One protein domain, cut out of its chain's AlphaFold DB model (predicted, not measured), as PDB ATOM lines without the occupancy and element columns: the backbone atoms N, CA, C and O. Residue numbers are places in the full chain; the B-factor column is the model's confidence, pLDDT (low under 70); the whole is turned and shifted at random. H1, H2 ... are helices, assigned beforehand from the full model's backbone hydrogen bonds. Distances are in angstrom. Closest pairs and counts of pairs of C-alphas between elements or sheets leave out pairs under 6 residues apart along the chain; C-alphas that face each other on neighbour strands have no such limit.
ATOM      1  N   ASN A 104     -33.961   6.698  15.932       42.59
ATOM      2  CA  ASN A 104     -33.858   7.344  17.241       42.59
ATOM      3  C   ASN A 104     -32.854   8.508  17.246       42.59
ATOM      4  O   ASN A 104     -33.126   9.525  17.871       42.59
ATOM      5  N   HIS A 105     -31.735   8.412  16.520       46.00
ATOM      6  CA  HIS A 105     -30.778   9.517  16.385       46.00
ATOM      7  C   HIS A 105     -31.314  10.647  15.491       46.00
ATOM      8  O   HIS A 105     -31.238  11.813  15.859       46.00
ATOM      9  N   THR A 106     -31.896  10.327  14.335       49.97
ATOM     10  CA  THR A 106     -32.547  11.288  13.432       49.97
ATOM     11  C   THR A 106     -33.773  11.917  14.088       49.97
ATOM     12  O   THR A 106     -34.013  13.098  13.889       49.97
ATOM     13  N   LEU A 107     -34.506  11.170  14.913       53.34
ATOM     14  CA  LEU A 107     -35.613  11.652  15.730       53.34
ATOM     15  C   LEU A 107     -35.104  12.561  16.843       53.34
ATOM     16  O   LEU A 107     -35.667  13.627  17.017       53.34
ATOM     17  N   SER A 108     -34.027  12.196  17.545       55.91
ATOM     18  CA  SER A 108     -33.406  13.070  18.550       55.91
ATOM     19  C   SER A 108     -32.938  14.375  17.916       55.91
ATOM     20  O   SER A 108     -33.271  15.439  18.415       55.91
ATOM     21  N   MET A 109     -32.272  14.316  16.759       60.22
ATOM     22  CA  MET A 109     -31.855  15.507  16.015       60.22
ATOM     23  C   MET A 109     -33.036  16.315  15.466       60.22
ATOM     24  O   MET A 109     -32.993  17.542  15.474       60.22
ATOM     25  N   ALA A 110     -34.098  15.658  14.993       59.91
ATOM     26  CA  ALA A 110     -35.315  16.327  14.542       59.91
ATOM     27  C   ALA A 110     -36.034  17.000  15.714       59.91
ATOM     28  O   ALA A 110     -36.454  18.142  15.579       59.91
ATOM     29  N   ILE A 111     -36.123  16.339  16.871       61.84
ATOM     30  CA  ILE A 111     -36.669  16.901  18.108       61.84
ATOM     31  C   ILE A 111     -35.812  18.076  18.560       61.84
ATOM     32  O   ILE A 111     -36.362  19.133  18.810       61.84
ATOM     33  N   GLU A 112     -34.488  17.946  18.614       67.88
ATOM     34  CA  GLU A 112     -33.580  19.041  18.971       67.88
ATOM     35  C   GLU A 112     -33.712  20.221  18.006       67.88
ATOM     36  O   GLU A 112     -33.759  21.368  18.445       67.88
ATOM     37  N   SER A 113     -33.854  19.959  16.705       66.81
ATOM     38  CA  SER A 113     -34.092  20.991  15.696       66.81
ATOM     39  C   SER A 113     -35.461  21.657  15.861       66.81
ATOM     40  O   SER A 113     -35.543  22.877  15.767       66.81
ATOM     41  N   ILE A 114     -36.524  20.890  16.127       63.84
ATOM     42  CA  ILE A 114     -37.887  21.395  16.365       63.84
ATOM     43  C   ILE A 114     -37.947  22.173  17.684       63.84
ATOM     44  O   ILE A 114     -38.576  23.220  17.754       63.84
ATOM     45  N   VAL A 115     -37.272  21.701  18.732       65.31
ATOM     46  CA  VAL A 115     -37.169  22.367  20.038       65.31
ATOM     47  C   VAL A 115     -36.344  23.643  19.912       65.31
ATOM     48  O   VAL A 115     -36.713  24.663  20.483       65.31
ATOM     49  N   SER A 116     -35.243  23.621  19.159       68.12
ATOM     50  CA  SER A 116     -34.417  24.803  18.907       68.12
ATOM     51  C   SER A 116     -35.181  25.856  18.107       68.12
ATOM     52  O   SER A 116     -35.141  27.030  18.475       68.12
ATOM     53  N   ASP A 117     -35.908  25.445  17.065       65.38
ATOM     54  CA  ASP A 117     -36.788  26.330  16.299       65.38
ATOM     55  C   ASP A 117     -37.956  26.831  17.156       65.38
ATOM     56  O   ASP A 117     -38.282  28.011  17.156       65.38
ATOM     57  N   GLY A 118     -38.513  25.961  17.992       61.38
ATOM     58  CA  GLY A 118     -39.527  26.277  18.982       61.38
ATOM     59  C   GLY A 118     -39.098  27.348  19.971       61.38
ATOM     60  O   GLY A 118     -39.763  28.366  20.113       61.38
ATOM     61  N   ASN A 119     -37.948  27.161  20.614       64.31
ATOM     62  CA  ASN A 119     -37.360  28.146  21.517       64.31
ATOM     63  C   ASN A 119     -37.108  29.471  20.794       64.31
ATOM     64  O   ASN A 119     -37.349  30.530  21.362       64.31
ATOM     65  N   ARG A 120     -36.699  29.424  19.522       64.62
ATOM     66  CA  ARG A 120     -36.567  30.622  18.694       64.62
ATOM     67  C   ARG A 120     -37.923  31.302  18.480       64.62
ATOM     68  O   ARG A 120     -38.031  32.486  18.778       64.62
ATOM     69  N   LEU A 121     -38.963  30.569  18.078       61.97
ATOM     70  CA  LEU A 121     -40.334  31.076  17.920       61.97
ATOM     71  C   LEU A 121     -40.896  31.674  19.220       61.97
ATOM     72  O   LEU A 121     -41.548  32.711  19.172       61.97
ATOM     73  N   LEU A 122     -40.590  31.069  20.372       61.06
ATOM     74  CA  LEU A 122     -40.977  31.548  21.705       61.06
ATOM     75  C   LEU A 122     -40.227  32.828  22.128       61.06
ATOM     76  O   LEU A 122     -40.715  33.566  22.977       61.06
ATOM     77  N   THR A 123     -39.048  33.103  21.556       57.25
ATOM     78  CA  THR A 123     -38.245  34.313  21.847       57.25
ATOM     79  C   THR A 123     -38.510  35.489  20.907       57.25
ATOM     80  O   THR A 123     -38.059  36.605  21.176       57.25
ATOM     81  N   LEU A 124     -39.219  35.270  19.796       55.44
ATOM     82  CA  LEU A 124     -39.513  36.323  18.830       55.44
ATOM     83  C   LEU A 124     -40.639  37.220  19.357       55.44
ATOM     84  O   LEU A 124     -41.793  36.822  19.444       55.44
ATOM     85  N   SER A 125     -40.293  38.470  19.669       43.16
ATOM     86  CA  SER A 125     -41.204  39.481  20.219       43.16
ATOM     87  C   SER A 125     -42.089  40.172  19.173       43.16
ATOM     88  O   SER A 125     -42.889  41.036  19.530       43.16
ATOM     89  N   SER A 126     -41.959  39.842  17.877       48.72
ATOM     90  CA  SER A 126     -42.763  40.470  16.821       48.72
ATOM     91  C   SER A 126     -43.124  39.546  15.647       48.72
ATOM     92  O   SER A 126     -42.308  38.824  15.074       48.72
ATOM     93  N   PHE A 127     -44.390  39.653  15.249       45.44
ATOM     94  CA  PHE A 127     -45.102  38.866  14.241       45.44
ATOM     95  C   PHE A 127     -44.500  38.887  12.822       45.44
ATOM     96  O   PHE A 127     -44.633  37.925  12.062       45.44
ATOM     97  N   SER A 128     -43.811  39.968  12.448       48.34
ATOM     98  CA  SER A 128     -43.184  40.126  11.128       48.34
ATOM     99  C   SER A 128     -41.959  39.234  10.921       48.34
ATOM    100  O   SER A 128     -41.599  38.960   9.779       48.34
ATOM    101  N   GLN A 129     -41.330  38.762  12.002       49.00
ATOM    102  CA  GLN A 129     -40.115  37.944  11.932       49.00
ATOM    103  C   GLN A 129     -40.429  36.462  11.681       49.00
ATOM    104  O   GLN A 129     -39.700  35.804  10.948       49.00
ATOM    105  N   ILE A 130     -41.563  35.961  12.185       52.31
ATOM    106  CA  ILE A 130     -41.968  34.551  12.044       52.31
ATOM    107  C   ILE A 130     -42.454  34.221  10.618       52.31
ATOM    108  O   ILE A 130     -42.261  33.112  10.123       52.31
ATOM    109  N   ARG A 131     -43.067  35.183   9.909       51.59
ATOM    110  CA  ARG A 131     -43.564  34.981   8.529       51.59
ATOM    111  C   ARG A 131     -42.456  34.858   7.474       51.59
ATOM    112  O   ARG A 131     -42.752  34.441   6.359       51.59
ATOM    113  N   ALA A 132     -41.218  35.237   7.796       50.44
ATOM    114  CA  ALA A 132     -40.106  35.271   6.845       50.44
ATOM    115  C   ALA A 132     -39.352  33.931   6.715       50.44
ATOM    116  O   ALA A 132     -38.493  33.805   5.843       50.44
ATOM    117  N   GLU A 133     -39.666  32.929   7.543       51.72
ATOM    118  CA  GLU A 133     -38.870  31.702   7.635       51.72
ATOM    119  C   GLU A 133     -39.468  30.497   6.888       51.72
ATOM    120  O   GLU A 133     -40.396  29.819   7.331       51.72
ATOM    121  N   ASP A 134     -38.864  30.315   5.713       53.59
ATOM    122  CA  ASP A 134     -38.468  29.125   4.953       53.59
ATOM    123  C   ASP A 134     -39.400  27.899   4.806       53.59
ATOM    124  O   ASP A 134     -39.880  27.270   5.752       53.59
ATOM    125  N   ALA A 135     -39.543  27.471   3.549       52.91
ATOM    126  CA  ALA A 135     -40.286  26.283   3.135       52.91
ATOM    127  C   ALA A 135     -39.587  24.968   3.537       52.91
ATOM    128  O   ALA A 135     -40.253  23.938   3.645       52.91
ATOM    129  N   ALA A 136     -38.275  24.995   3.806       51.78
ATOM    130  CA  ALA A 136     -37.501  23.824   4.223       51.78
ATOM    131  C   ALA A 136     -37.864  23.322   5.639       51.78
ATOM    132  O   ALA A 136     -37.855  22.119   5.892       51.78
ATOM    133  N   VAL A 137     -38.262  24.223   6.547       60.28
ATOM    134  CA  VAL A 137     -38.630  23.898   7.944       60.28
ATOM    135  C   VAL A 137     -40.070  23.367   8.056       60.28
ATOM    136  O   VAL A 137     -40.409  22.640   8.994       60.28
ATOM    137  N   ASN A 138     -40.921  23.664   7.063       65.94
ATOM    138  CA  ASN A 138     -42.292  23.139   6.985       65.94
ATOM    139  C   ASN A 138     -42.321  21.615   6.829       65.94
ATOM    140  O   ASN A 138     -43.173  20.966   7.435       65.94
ATOM    141  N   GLY A 139     -41.398  21.058   6.035       71.69
ATOM    142  CA  GLY A 139     -41.304  19.616   5.806       71.69
ATOM    143  C   GLY A 139     -41.067  18.854   7.106       71.69
ATOM    144  O   GLY A 139     -41.816  17.942   7.423       71.69
ATOM    145  N   LEU A 140     -40.117  19.314   7.927       75.94
ATOM    146  CA  LEU A 140     -39.745  18.632   9.168       75.94
ATOM    147  C   LEU A 140     -40.898  18.548  10.182       75.94
ATOM    148  O   LEU A 140     -41.155  17.479  10.729       75.94
ATOM    149  N   HIS A 141     -41.614  19.652  10.417       78.31
ATOM    150  CA  HIS A 141     -42.752  19.675  11.347       78.31
ATOM    151  C   HIS A 141     -43.901  18.788  10.860       78.31
ATOM    152  O   HIS A 141     -44.509  18.065  11.652       78.31
ATOM    153  N   LYS A 142     -44.182  18.827   9.551       82.88
ATOM    154  CA  LYS A 142     -45.192  17.978   8.919       82.88
ATOM    155  C   LYS A 142     -44.823  16.502   9.043       82.88
ATOM    156  O   LYS A 142     -45.661  15.713   9.475       82.88
ATOM    157  N   ASP A 143     -43.604  16.139   8.664       80.56
ATOM    158  CA  ASP A 143     -43.134  14.755   8.662       80.56
ATOM    159  C   ASP A 143     -43.114  14.199  10.086       80.56
ATOM    160  O   ASP A 143     -43.575  13.083  10.323       80.56
ATOM    161  N   PHE A 144     -42.681  15.011  11.055       81.50
ATOM    162  CA  PHE A 144     -42.728  14.643  12.462       81.50
ATOM    163  C   PHE A 144     -44.166  14.421  12.943       81.50
ATOM    164  O   PHE A 144     -44.464  13.371  13.512       81.50
ATOM    165  N   TYR A 145     -45.065  15.385  12.712       84.50
ATOM    166  CA  TYR A 145     -46.465  15.252  13.119       84.50
ATOM    167  C   TYR A 145     -47.083  13.987  12.513       84.50
ATOM    168  O   TYR A 145     -47.653  13.176  13.238       84.50
ATOM    169  N   THR A 146     -46.890  13.780  11.211       83.12
ATOM    170  CA  THR A 146     -47.427  12.637  10.457       83.12
ATOM    171  C   THR A 146     -46.902  11.303  10.991       83.12
ATOM    172  O   THR A 146     -47.660  10.345  11.124       83.12
ATOM    173  N   ALA A 147     -45.615  11.228  11.336       79.31
ATOM    174  CA  ALA A 147     -44.990   9.987  11.782       79.31
ATOM    175  C   ALA A 147     -45.250   9.653  13.260       79.31
ATOM    176  O   ALA A 147     -45.362   8.474  13.597       79.31
ATOM    177  N   PHE A 148     -45.328  10.655  14.144       79.50
ATOM    178  CA  PHE A 148     -45.256  10.427  15.596       79.50
ATOM    179  C   PHE A 148     -46.470  10.911  16.391       79.50
ATOM    180  O   PHE A 148     -46.689  10.417  17.494       79.50
ATOM    181  N   VAL A 149     -47.259  11.849  15.860       82.94
ATOM    182  CA  VAL A 149     -48.362  12.497  16.596       82.94
ATOM    183  C   VAL A 149     -49.721  12.120  16.003       82.94
ATOM    184  O   VAL A 149     -50.604  11.631  16.711       82.94
ATOM    185  N   GLN A 150     -49.868  12.270  14.685       84.00
ATOM    186  CA  GLN A 150     -51.081  11.966  13.928       84.00
ATOM    187  C   GLN A 150     -51.634  10.550  14.154       84.00
ATOM    188  O   GLN A 150     -52.859  10.437  14.244       84.00
ATOM    189  N   PRO A 151     -50.810   9.485  14.300       82.56
ATOM    190  CA  PRO A 151     -51.329   8.136  14.535       82.56
ATOM    191  C   PRO A 151     -52.183   8.003  15.804       82.56
ATOM    192  O   PRO A 151     -52.969   7.067  15.905       82.56
ATOM    193  N   TYR A 152     -52.040   8.936  16.750       79.56
ATOM    194  CA  TYR A 152     -52.714   8.913  18.052       79.56
ATOM    195  C   TYR A 152     -53.648  10.109  18.263       79.56
ATOM    196  O   TYR A 152     -54.597  10.022  19.035       79.56
ATOM    197  N   THR A 153     -53.399  11.225  17.568       82.38
ATOM    198  CA  THR A 153     -54.130  12.495  17.726       82.38
ATOM    199  C   THR A 153     -54.415  13.132  16.353       82.38
ATOM    200  O   THR A 153     -53.781  14.115  15.954       82.38
ATOM    201  N   PRO A 154     -55.373  12.586  15.580       83.62
ATOM    202  CA  PRO A 154     -55.602  12.930  14.173       83.62
ATOM    203  C   PRO A 154     -56.393  14.238  14.002       83.62
ATOM    204  O   PRO A 154     -57.338  14.314  13.220       83.62
ATOM    205  N   LEU A 155     -56.035  15.268  14.770       85.00
ATOM    206  CA  LEU A 155     -56.745  16.543  14.816       85.00
ATOM    207  C   LEU A 155     -56.361  17.481  13.672       85.00
ATOM    208  O   LEU A 155     -57.190  18.285  13.261       85.00
ATOM    209  N   ILE A 156     -55.153  17.358  13.113       83.50
ATOM    210  CA  ILE A 156     -54.716  18.156  11.966       83.50
ATOM    211  C   ILE A 156     -54.871  17.322  10.690       83.50
ATOM    212  O   ILE A 156     -54.187  16.318  10.491       83.50
ATOM    213  N   CYS A 157     -55.788  17.741   9.814       73.12
ATOM    214  CA  CYS A 157     -56.050  17.054   8.550       73.12
ATOM    215  C   CYS A 157     -54.857  17.173   7.581       73.12
ATOM    216  O   CYS A 157     -54.251  18.236   7.459       73.12
ATOM    217  N   GLU A 158     -54.558  16.105   6.835       70.38
ATOM    218  CA  GLU A 158     -53.427  16.052   5.895       70.38
ATOM    219  C   GLU A 158     -53.496  17.137   4.806       70.38
ATOM    220  O   GLU A 158     -52.474  17.699   4.406       70.38
ATOM    221  N   THR A 159     -54.707  17.509   4.384       68.38
ATOM    222  CA  THR A 159     -54.928  18.608   3.431       68.38
ATOM    223  C   THR A 159     -54.446  19.952   3.983       68.38
ATOM    224  O   THR A 159     -53.890  20.763   3.237       68.38
ATOM    225  N   LEU A 160     -54.571  20.159   5.298       69.38
ATOM    226  CA  LEU A 160     -54.128  21.362   6.005       69.38
ATOM    227  C   LEU A 160     -52.616  21.340   6.298       69.38
ATOM    228  O   LEU A 160     -51.984  22.393   6.345       69.38
ATOM    229  N   LEU A 161     -52.001  20.153   6.401       74.31
ATOM    230  CA  LEU A 161     -50.554  20.003   6.624       74.31
ATOM    231  C   LEU A 161     -49.695  20.515   5.458       74.31
ATOM    232  O   LEU A 161     -48.507  20.776   5.638       74.31
ATOM    233  N   SER A 162     -50.269  20.674   4.263       72.56
ATOM    234  CA  SER A 162     -49.565  21.242   3.104       72.56
ATOM    235  C   SER A 162     -49.125  22.700   3.311       72.56
ATOM    236  O   SER A 162     -48.212  23.167   2.630       72.56
ATOM    237  N   ARG A 163     -49.747  23.418   4.258       76.38
ATOM    238  CA  ARG A 163     -49.493  24.835   4.540       76.38
ATOM    239  C   ARG A 163     -49.517  25.112   6.044       76.38
ATOM    240  O   ARG A 163     -50.375  25.849   6.518       76.38
ATOM    241  N   LEU A 164     -48.568  24.537   6.788       80.19
ATOM    242  CA  LEU A 164     -48.445  24.788   8.227       80.19
ATOM    243  C   LEU A 164     -48.296  26.286   8.528       80.19
ATOM    244  O   LEU A 164     -47.295  26.913   8.169       80.19
ATOM    245  N   THR A 165     -49.289  26.848   9.214       82.75
ATOM    246  CA  THR A 165     -49.222  28.197   9.777       82.75
ATOM    247  C   THR A 165     -48.173  28.247  10.890       82.75
ATOM    248  O   THR A 165     -47.868  27.220  11.507       82.75
ATOM    249  N   PRO A 166     -47.637  29.436  11.215       79.88
ATOM    250  CA  PRO A 166     -46.758  29.610  12.370       79.88
ATOM    251  C   PRO A 166     -47.308  29.027  13.675       79.88
ATOM    252  O   PRO A 166     -46.576  28.442  14.464       79.88
ATOM    253  N   VAL A 167     -48.617  29.142  13.868       82.25
ATOM    254  CA  VAL A 167     -49.334  28.668  15.054       82.25
ATOM    255  C   VAL A 167     -49.384  27.162  15.078       82.25
ATOM    256  O   VAL A 167     -49.097  26.564  16.105       82.25
ATOM    257  N   ALA A 168     -49.699  26.535  13.944       85.75
ATOM    258  CA  ALA A 168     -49.713  25.089  13.872       85.75
ATOM    259  C   ALA A 168     -48.332  24.504  14.165       85.75
ATOM    260  O   ALA A 168     -48.232  23.539  14.919       85.75
ATOM    261  N   LYS A 169     -47.266  25.133  13.654       83.81
ATOM    262  CA  LYS A 169     -45.888  24.770  14.017       83.81
ATOM    263  C   LYS A 169     -45.647  24.926  15.512       83.81
ATOM    264  O   LYS A 169     -45.179  23.983  16.137       83.81
ATOM    265  N   LEU A 170     -46.006  26.075  16.087       82.50
ATOM    266  CA  LEU A 170     -45.835  26.340  17.513       82.50
ATOM    267  C   LEU A 170     -46.600  25.328  18.374       82.50
ATOM    268  O   LEU A 170     -46.042  24.793  19.319       82.50
ATOM    269  N   CYS A 171     -47.845  25.003  18.040       87.56
ATOM    270  CA  CYS A 171     -48.613  23.988  18.752       87.56
ATOM    271  C   CYS A 171     -47.976  22.598  18.629       87.56
ATOM    272  O   CYS A 171     -47.908  21.882  19.621       87.56
ATOM    273  N   ILE A 172     -47.459  22.220  17.453       85.00
ATOM    274  CA  ILE A 172     -46.712  20.963  17.281       85.00
ATOM    275  C   ILE A 172     -45.452  20.972  18.161       85.00
ATOM    276  O   ILE A 172     -45.203  20.009  18.883       85.00
ATOM    277  N   VAL A 173     -44.694  22.070  18.175       82.81
ATOM    278  CA  VAL A 173     -43.530  22.256  19.055       82.81
ATOM    279  C   VAL A 173     -43.931  22.117  20.521       82.81
ATOM    280  O   VAL A 173     -43.305  21.352  21.246       82.81
ATOM    281  N   CYS A 174     -44.966  22.826  20.973       83.88
ATOM    282  CA  CYS A 174     -45.433  22.783  22.357       83.88
ATOM    283  C   CYS A 174     -45.892  21.372  22.737       83.88
ATOM    284  O   CYS A 174     -45.547  20.870  23.810       83.88
ATOM    285  N   TYR A 175     -46.572  20.686  21.816       84.69
ATOM    286  CA  TYR A 175     -46.950  19.289  21.971       84.69
ATOM    287  C   TYR A 175     -45.735  18.366  22.111       84.69
ATOM    288  O   TYR A 175     -45.806  17.376  22.827       84.69
ATOM    289  N   ILE A 176     -44.600  18.663  21.486       79.62
ATOM    290  CA  ILE A 176     -43.395  17.823  21.570       79.62
ATOM    291  C   ILE A 176     -42.575  18.185  22.808       79.62
ATOM    292  O   ILE A 176     -42.358  17.357  23.689       79.62
ATOM    293  N   ALA A 177     -42.154  19.444  22.882       78.25
ATOM    294  CA  ALA A 177     -41.154  19.945  23.811       78.25
ATOM    295  C   ALA A 177     -41.710  20.253  25.205       78.25
ATOM    296  O   ALA A 177     -40.943  20.281  26.163       78.25
ATOM    297  N   ASN A 178     -43.023  20.493  25.321       81.25
ATOM    298  CA  ASN A 178     -43.674  20.979  26.542       81.25
ATOM    299  C   ASN A 178     -42.898  22.133  27.223       81.25
ATOM    300  O   ASN A 178     -42.490  22.004  28.382       81.25
ATOM    301  N   PRO A 179     -42.618  23.237  26.504       79.25
ATOM    302  CA  PRO A 179     -41.774  24.294  27.031       79.25
ATOM    303  C   PRO A 179     -42.476  25.023  28.188       79.25
ATOM    304  O   PRO A 179     -43.700  25.190  28.160       79.25
ATOM    305  N   PRO A 180     -41.731  25.500  29.202       72.88
ATOM    306  CA  PRO A 180     -42.313  26.345  30.238       72.88
ATOM    307  C   PRO A 180     -42.907  27.604  29.583       72.88
ATOM    308  O   PRO A 180     -42.289  28.191  28.699       72.88
ATOM    309  N   ASN A 181     -44.106  28.009  30.009       82.25
ATOM    310  CA  ASN A 181     -44.867  29.164  29.494       82.25
ATOM    311  C   ASN A 181     -45.520  28.995  28.107       82.25
ATOM    312  O   ASN A 181     -45.992  29.981  27.542       82.25
ATOM    313  N   TRP A 182     -45.614  27.775  27.559       84.56
ATOM    314  CA  TRP A 182     -46.315  27.550  26.281       84.56
ATOM    315  C   TRP A 182     -47.734  28.139  26.267       84.56
ATOM    316  O   TRP A 182     -48.192  28.635  25.240       84.56
ATOM    317  N   LEU A 183     -48.415  28.104  27.414       86.56
ATOM    318  CA  LEU A 183     -49.783  28.576  27.564       86.56
ATOM    319  C   LEU A 183     -49.908  30.090  27.363       86.56
ATOM    320  O   LEU A 183     -50.835  30.539  26.693       86.56
ATOM    321  N   ASP A 184     -48.968  30.863  27.906       85.06
ATOM    322  CA  ASP A 184     -48.984  32.322  27.793       85.06
ATOM    323  C   ASP A 184     -48.745  32.749  26.344       85.06
ATOM    324  O   ASP A 184     -49.465  33.596  25.824       85.06
ATOM    325  N   VAL A 185     -47.846  32.060  25.634       80.88
ATOM    326  CA  VAL A 185     -47.609  32.321  24.207       80.88
ATOM    327  C   VAL A 185     -48.850  32.023  23.361       80.88
ATOM    328  O   VAL A 185     -49.182  32.788  22.454       80.88
ATOM    329  N   ILE A 186     -49.571  30.938  23.658       83.38
ATOM    330  CA  ILE A 186     -50.831  30.637  22.968       83.38
ATOM    331  C   ILE A 186     -51.890  31.705  23.275       83.38
ATOM    332  O   ILE A 186     -52.579  32.138  22.353       83.38
ATOM    333  N   ARG A 187     -52.008  32.172  24.526       85.81
ATOM    334  CA  ARG A 187     -52.949  33.244  24.898       85.81
ATOM    335  C   ARG A 187     -52.655  34.548  24.167       85.81
ATOM    336  O   ARG A 187     -53.574  35.120  23.583       85.81
ATOM    337  N   ASP A 188     -51.400  34.983  24.168       81.12
ATOM    338  CA  ASP A 188     -50.980  36.202  23.475       81.12
ATOM    339  C   ASP A 188     -51.299  36.109  21.980       81.12
ATOM    340  O   ASP A 188     -51.817  37.051  21.380       81.12
ATOM    341  N   TRP A 189     -51.079  34.939  21.375       75.88
ATOM    342  CA  TRP A 189     -51.400  34.731  19.969       75.88
ATOM    343  C   TRP A 189     -52.911  34.756  19.687       75.88
ATOM    344  O   TRP A 189     -53.350  35.406  18.731       75.88
ATOM    345  N   LEU A 190     -53.715  34.094  20.528       78.69
ATOM    346  CA  LEU A 190     -55.176  34.079  20.402       78.69
ATOM    347  C   LEU A 190     -55.775  35.494  20.442       78.69
ATOM    348  O   LEU A 190     -56.798  35.729  19.799       78.69
ATOM    349  N   GLN A 191     -55.135  36.440  21.139       77.75
ATOM    350  CA  GLN A 191     -55.558  37.845  21.178       77.75
ATOM    351  C   GLN A 191     -55.243  38.627  19.890       77.75
ATOM    352  O   GLN A 191     -55.945  39.591  19.588       77.75
ATOM    353  N   VAL A 192     -54.203  38.243  19.138       71.12
ATOM    354  CA  VAL A 192     -53.699  39.011  17.982       71.12
ATOM    355  C   VAL A 192     -54.375  38.616  16.667       71.12
ATOM    356  O   VAL A 192     -54.869  39.486  15.956       71.12
ATOM    357  N   ASP A 193     -54.386  37.326  16.329       67.62
ATOM    358  CA  ASP A 193     -54.892  36.829  15.031       67.62
ATOM    359  C   ASP A 193     -56.259  36.127  15.153       67.62
ATOM    360  O   ASP A 193     -56.955  35.907  14.151       67.62
ATOM    361  N   GLY A 194     -56.646  35.759  16.381       67.56
ATOM    362  CA  GLY A 194     -57.821  34.939  16.659       67.56
ATOM    363  C   GLY A 194     -57.771  33.550  16.007       67.56
ATOM    364  O   GLY A 194     -56.882  33.198  15.237       67.56
ATOM    365  N   LEU A 195     -58.786  32.731  16.274       75.12
ATOM    366  CA  LEU A 195     -58.945  31.395  15.684       75.12
ATOM    367  C   LEU A 195     -59.671  31.433  14.329       75.12
ATOM    368  O   LEU A 195     -60.582  30.655  14.065       75.12
ATOM    369  N   SER A 196     -59.277  32.368  13.466       75.12
ATOM    370  CA  SER A 196     -59.897  32.562  12.150       75.12
ATOM    371  C   SER A 196     -59.506  31.483  11.130       75.12
ATOM    372  O   SER A 196     -60.284  31.192  10.222       75.12
ATOM    373  N   ASP A 197     -58.329  30.864  11.289       79.69
ATOM    374  CA  ASP A 197     -57.856  29.771  10.434       79.69
ATOM    375  C   ASP A 197     -58.247  28.387  11.015       79.69
ATOM    376  O   ASP A 197     -57.834  28.043  12.130       79.69
ATOM    377  N   PRO A 198     -58.972  27.555  10.245       79.69
ATOM    378  CA  PRO A 198     -59.249  26.144  10.529       79.69
ATOM    379  C   PRO A 198     -58.074  25.306  11.060       79.69
ATOM    380  O   PRO A 198     -58.233  24.452  11.942       79.69
ATOM    381  N   LEU A 199     -56.882  25.530  10.507       85.00
ATOM    382  CA  LEU A 199     -55.669  24.822  10.891       85.00
ATOM    383  C   LEU A 199     -55.194  25.252  12.284       85.00
ATOM    384  O   LEU A 199     -54.752  24.407  13.060       85.00
ATOM    385  N   ASN A 200     -55.338  26.532  12.632       86.25
ATOM    386  CA  ASN A 200     -54.969  27.036  13.955       86.25
ATOM    387  C   ASN A 200     -55.882  26.438  15.028       86.25
ATOM    388  O   ASN A 200     -55.387  25.977  16.050       86.25
ATOM    389  N   VAL A 201     -57.192  26.346  14.767       86.31
ATOM    390  CA  VAL A 201     -58.149  25.664  15.662       86.31
ATOM    391  C   VAL A 201     -57.730  24.218  15.906       86.31
ATOM    392  O   VAL A 201     -57.613  23.782  17.049       86.31
ATOM    393  N   SER A 202     -57.451  23.491  14.826       88.25
ATOM    394  CA  SER A 202     -57.040  22.085  14.876       88.25
ATOM    395  C   SER A 202     -55.734  21.885  15.650       88.25
ATOM    396  O   SER A 202     -55.590  20.928  16.409       88.25
ATOM    397  N   ALA A 203     -54.784  22.804  15.485       89.12
ATOM    398  CA  ALA A 203     -53.494  22.733  16.144       89.12
ATOM    399  C   ALA A 203     -53.546  23.157  17.619       89.12
ATOM    400  O   ALA A 203     -52.890  22.534  18.447       89.12
ATOM    401  N   VAL A 204     -54.359  24.146  17.997       89.75
ATOM    402  CA  VAL A 204     -54.579  24.450  19.421       89.75
ATOM    403  C   VAL A 204     -55.336  23.294  20.086       89.75
ATOM    404  O   VAL A 204     -54.983  22.886  21.190       89.75
ATOM    405  N   ALA A 205     -56.299  22.683  19.390       90.12
ATOM    406  CA  ALA A 205     -57.003  21.503  19.882       90.12
ATOM    407  C   ALA A 205     -56.082  20.293  20.119       90.12
ATOM    408  O   ALA A 205     -56.290  19.544  21.074       90.12
ATOM    409  N   LEU A 206     -55.017  20.137  19.320       90.62
ATOM    410  CA  LEU A 206     -53.955  19.155  19.569       90.62
ATOM    411  C   LEU A 206     -53.361  19.294  20.974       90.62
ATOM    412  O   LEU A 206     -53.160  18.284  21.648       90.62
ATOM    413  N   LEU A 207     -53.150  20.517  21.460       89.56
ATOM    414  CA  LEU A 207     -52.632  20.739  22.812       89.56
ATOM    415  C   LEU A 207     -53.592  20.222  23.889       89.56
ATOM    416  O   LEU A 207     -53.123  19.711  24.900       89.56
ATOM    417  N   GLY A 208     -54.904  20.251  23.641       87.06
ATOM    418  CA  GLY A 208     -55.917  19.702  24.550       87.06
ATOM    419  C   GLY A 208     -55.882  18.182  24.699       87.06
ATOM    420  O   GLY A 208     -56.373  17.629  25.680       87.06
ATOM    421  N   THR A 209     -55.234  17.481  23.767       84.00
ATOM    422  CA  THR A 209     -54.950  16.049  23.943       84.00
ATOM    423  C   THR A 209     -53.745  15.814  24.856       84.00
ATOM    424  O   THR A 209     -53.605  14.741  25.427       84.00
ATOM    425  N   LYS A 210     -52.875  16.803  25.060       85.06
ATOM    426  CA  LYS A 210     -51.708  16.669  25.942       85.06
ATOM    427  C   LYS A 210     -51.911  17.304  27.316       85.06
ATOM    428  O   LYS A 210     -51.311  16.861  28.293       85.06
ATOM    429  N   HIS A 211     -52.711  18.360  27.366       86.19
ATOM    430  CA  HIS A 211     -52.890  19.223  28.520       86.19
ATOM    431  C   HIS A 211     -54.374  19.497  28.744       86.19
ATOM    432  O   HIS A 211     -55.139  19.600  27.790       86.19
ATOM    433  N   ILE A 212     -54.762  19.693  30.003       84.62
ATOM    434  CA  ILE A 212     -56.058  20.292  30.325       84.62
ATOM    435  C   ILE A 212     -55.965  21.767  29.928       84.62
ATOM    436  O   ILE A 212     -55.133  22.505  30.465       84.62
ATOM    437  N   LEU A 213     -56.745  22.174  28.925       87.62
ATOM    438  CA  LEU A 213     -56.751  23.559  28.465       87.62
ATOM    439  C   LEU A 213     -57.605  24.410  29.408       87.62
ATOM    440  O   LEU A 213     -58.672  23.960  29.811       87.62
ATOM    441  N   PRO A 214     -57.193  25.650  29.712       88.81
ATOM    442  CA  PRO A 214     -58.056  26.583  30.420       88.81
ATOM    443  C   PRO A 214     -59.365  26.833  29.671       88.81
ATOM    444  O   PRO A 214     -59.371  26.937  28.438       88.81
ATOM    445  N   ASN A 215     -60.447  27.018  30.426       86.88
ATOM    446  CA  ASN A 215     -61.787  27.237  29.881       86.88
ATOM    447  C   ASN A 215     -61.838  28.401  28.882       86.88
ATOM    448  O   ASN A 215     -62.487  28.278  27.850       86.88
ATOM    449  N   GLU A 216     -61.077  29.485  29.088       88.56
ATOM    450  CA  GLU A 216     -61.043  30.593  28.125       88.56
ATOM    451  C   GLU A 216     -60.546  30.179  26.724       88.56
ATOM    452  O   GLU A 216     -61.014  30.703  25.708       88.56
ATOM    453  N   ILE A 217     -59.625  29.211  26.649       88.88
ATOM    454  CA  ILE A 217     -59.103  28.679  25.384       88.88
ATOM    455  C   ILE A 217     -60.115  27.714  24.768       88.88
ATOM    456  O   ILE A 217     -60.367  27.791  23.564       88.88
ATOM    457  N   VAL A 218     -60.722  26.848  25.583       87.94
ATOM    458  CA  VAL A 218     -61.771  25.915  25.141       87.94
ATOM    459  C   VAL A 218     -62.946  26.684  24.537       87.94
ATOM    460  O   VAL A 218     -63.290  26.454  23.375       87.94
ATOM    461  N   SER A 219     -63.478  27.686  25.242       87.38
ATOM    462  CA  SER A 219     -64.568  28.523  24.731       87.38
ATOM    463  C   SER A 219     -64.171  29.279  23.459       87.38
ATOM    464  O   SER A 219     -64.999  29.453  22.567       87.38
ATOM    465  N   SER A 220     -62.904  29.689  23.316       86.38
ATOM    466  CA  SER A 220     -62.409  30.329  22.085       86.38
ATOM    467  C   SER A 220     -62.403  29.364  20.891       86.38
ATOM    468  O   SER A 220     -62.843  29.733  19.799       86.38
ATOM    469  N   ILE A 221     -61.954  28.118  21.091       87.06
ATOM    470  CA  ILE A 221     -61.995  27.040  20.084       87.06
ATOM    471  C   ILE A 221     -63.437  26.763  19.655       87.06
ATOM    472  O   ILE A 221     -63.739  26.670  18.463       87.06
ATOM    473  N   ILE A 222     -64.337  26.682  20.630       85.31
ATOM    474  CA  ILE A 222     -65.763  26.437  20.421       85.31
ATOM    475  C   ILE A 222     -66.422  27.599  19.669       85.31
ATOM    476  O   ILE A 222     -67.170  27.372  18.715       85.31
ATOM    477  N   ALA A 223     -66.115  28.843  20.041       83.50
ATOM    478  CA  ALA A 223     -66.628  30.039  19.378       83.50
ATOM    479  C   ALA A 223     -66.170  30.127  17.915       83.50
ATOM    480  O   ALA A 223     -66.985  30.416  17.038       83.50
ATOM    481  N   ALA A 224     -64.902  29.812  17.638       80.69
ATOM    482  CA  ALA A 224     -64.369  29.758  16.276       80.69
ATOM    483  C   ALA A 224     -65.095  28.721  15.407       80.69
ATOM    484  O   ALA A 224     -65.319  28.935  14.214       80.69
ATOM    485  N   TYR A 225     -65.517  27.613  16.016       78.94
ATOM    486  CA  TYR A 225     -66.219  26.543  15.324       78.94
ATOM    487  C   TYR A 225     -67.686  26.865  14.988       78.94
ATOM    488  O   TYR A 225     -68.150  26.454  13.925       78.94
ATOM    489  N   ARG A 226     -68.418  27.636  15.811       73.50
ATOM    490  CA  ARG A 226     -69.857  27.935  15.580       73.50
ATOM    491  C   ARG A 226     -70.172  28.535  14.200       73.50
ATOM    492  O   ARG A 226     -71.328  28.522  13.782       73.50
ATOM    493  N   HIS A 227     -69.164  29.034  13.487       67.19
ATOM    494  CA  HIS A 227     -69.287  29.636  12.161       67.19
ATOM    495  C   HIS A 227     -68.518  28.887  11.049       67.19
ATOM    496  O   HIS A 227     -68.461  29.378   9.922       67.19
ATOM    497  N   GLY A 228     -67.923  27.721  11.338       66.31
ATOM    498  CA  GLY A 228     -67.036  26.979  10.429       66.31
ATOM    499  C   GLY A 228     -67.643  25.708   9.799       66.31
ATOM    500  O   GLY A 228     -68.694  25.234  10.226       66.31
ATOM    501  N   PRO A 229     -66.998  25.124   8.766       66.81
ATOM    502  CA  PRO A 229     -67.438  23.878   8.131       66.81
ATOM    503  C   PRO A 229     -67.357  22.640   9.054       66.81
ATOM    504  O   PRO A 229     -66.515  22.604   9.954       66.81
TER     505      PRO A 229
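AT A GLANCE: This is residues 104 to 229 of the 484 residues of the protein "Zn(2)-C6 fungal-type domain-containing protein" of Trichomonascus ciferrii (UniProt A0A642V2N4). H5 makes the core of a compact cluster of helices, with H7 side by side with it and the long H1 crossing it on the side away from H7. H6 runs back alongside H5, the opposite way and at a shallow tilt, and the centres of H5, H6 and H7 make a triangle; H8 folds back on H7 as a helical hairpin, and H3 crosses H1. The printed part has 126 residues with eight named helices, H1 to H8 in order, no named strand, and the class all helix. It is compact, with a radius of gyration of the C-alphas of 13.8 A, and rounded, spanning 42 by 33 by 26 A.

HOW THE PARTS SIT: H1, residues 104 to 123, touches the hub H5, residues 166 to 177, at a steep tilt of 55 degrees, opposite ways; their closest C-alphas, Gly 118 and Val 173, are 5.7 A apart. H2, residues 127 to 130, is close to H1 but not clearly touching it: the closest C-alphas, Leu 121 and Ile 130, are 7.0 A apart. H3, residues 135 to 149, touches H1 with residues 140 to 144 alone, closest at Ile 114 and His 141, C-alphas 7.2 A apart. H3 only just touches H5, with 3 pairs of C-alphas within 8 A, closest at His 141 and Lys 169, 6.6 A. H4, residues 158 to 161, is close to H3 but not clearly touching it, with C-alphas 142 and 161, the closest, 6.2 A apart. H6, residues 182 to 192, is close to H5 but not clearly touching it, closest at C-alphas 174 and 182, 6.2 A, at a shallow tilt of 11 degrees, opposite ways. H7, residues 198 to 210, touches H5 at a shallow tilt of 12 degrees, the same way; the closest C-alphas, Ala 168 and Ala 203, are 5.0 A apart. H6 and H7 are near each other. H8, residues 215 to 225, forms a hairpin with H7, closest at C-alphas 201 and 221, 6.0 A. Every O i to N i+4 pair is within hydrogen-bond range in H1, H5, H6 and H8, against 8 of 11 in H3 and 5 of 9 in H7; H2 and H4 are too short for such a pair.

IN THESE COORDINATES: H1 begins at C-alpha 104 (-33.858, 7.344, 17.241) and is 27.7 A long; H3 is 20.9 A, H7 19.6 A, H5 and H6 16.0 A each. H8, 15.2 A, ends at C-alpha 225 (-66.219, 26.543, 15.324).

THE WHOLE: The C-alphas farthest apart, of His 105 and His 227, are 43.7 A apart. The printed part has no cut and no long link. Its mean pLDDT is 74.3; residues 104 to 138, 159 to 160, 193 to 194 and 227 to 229 are under 70.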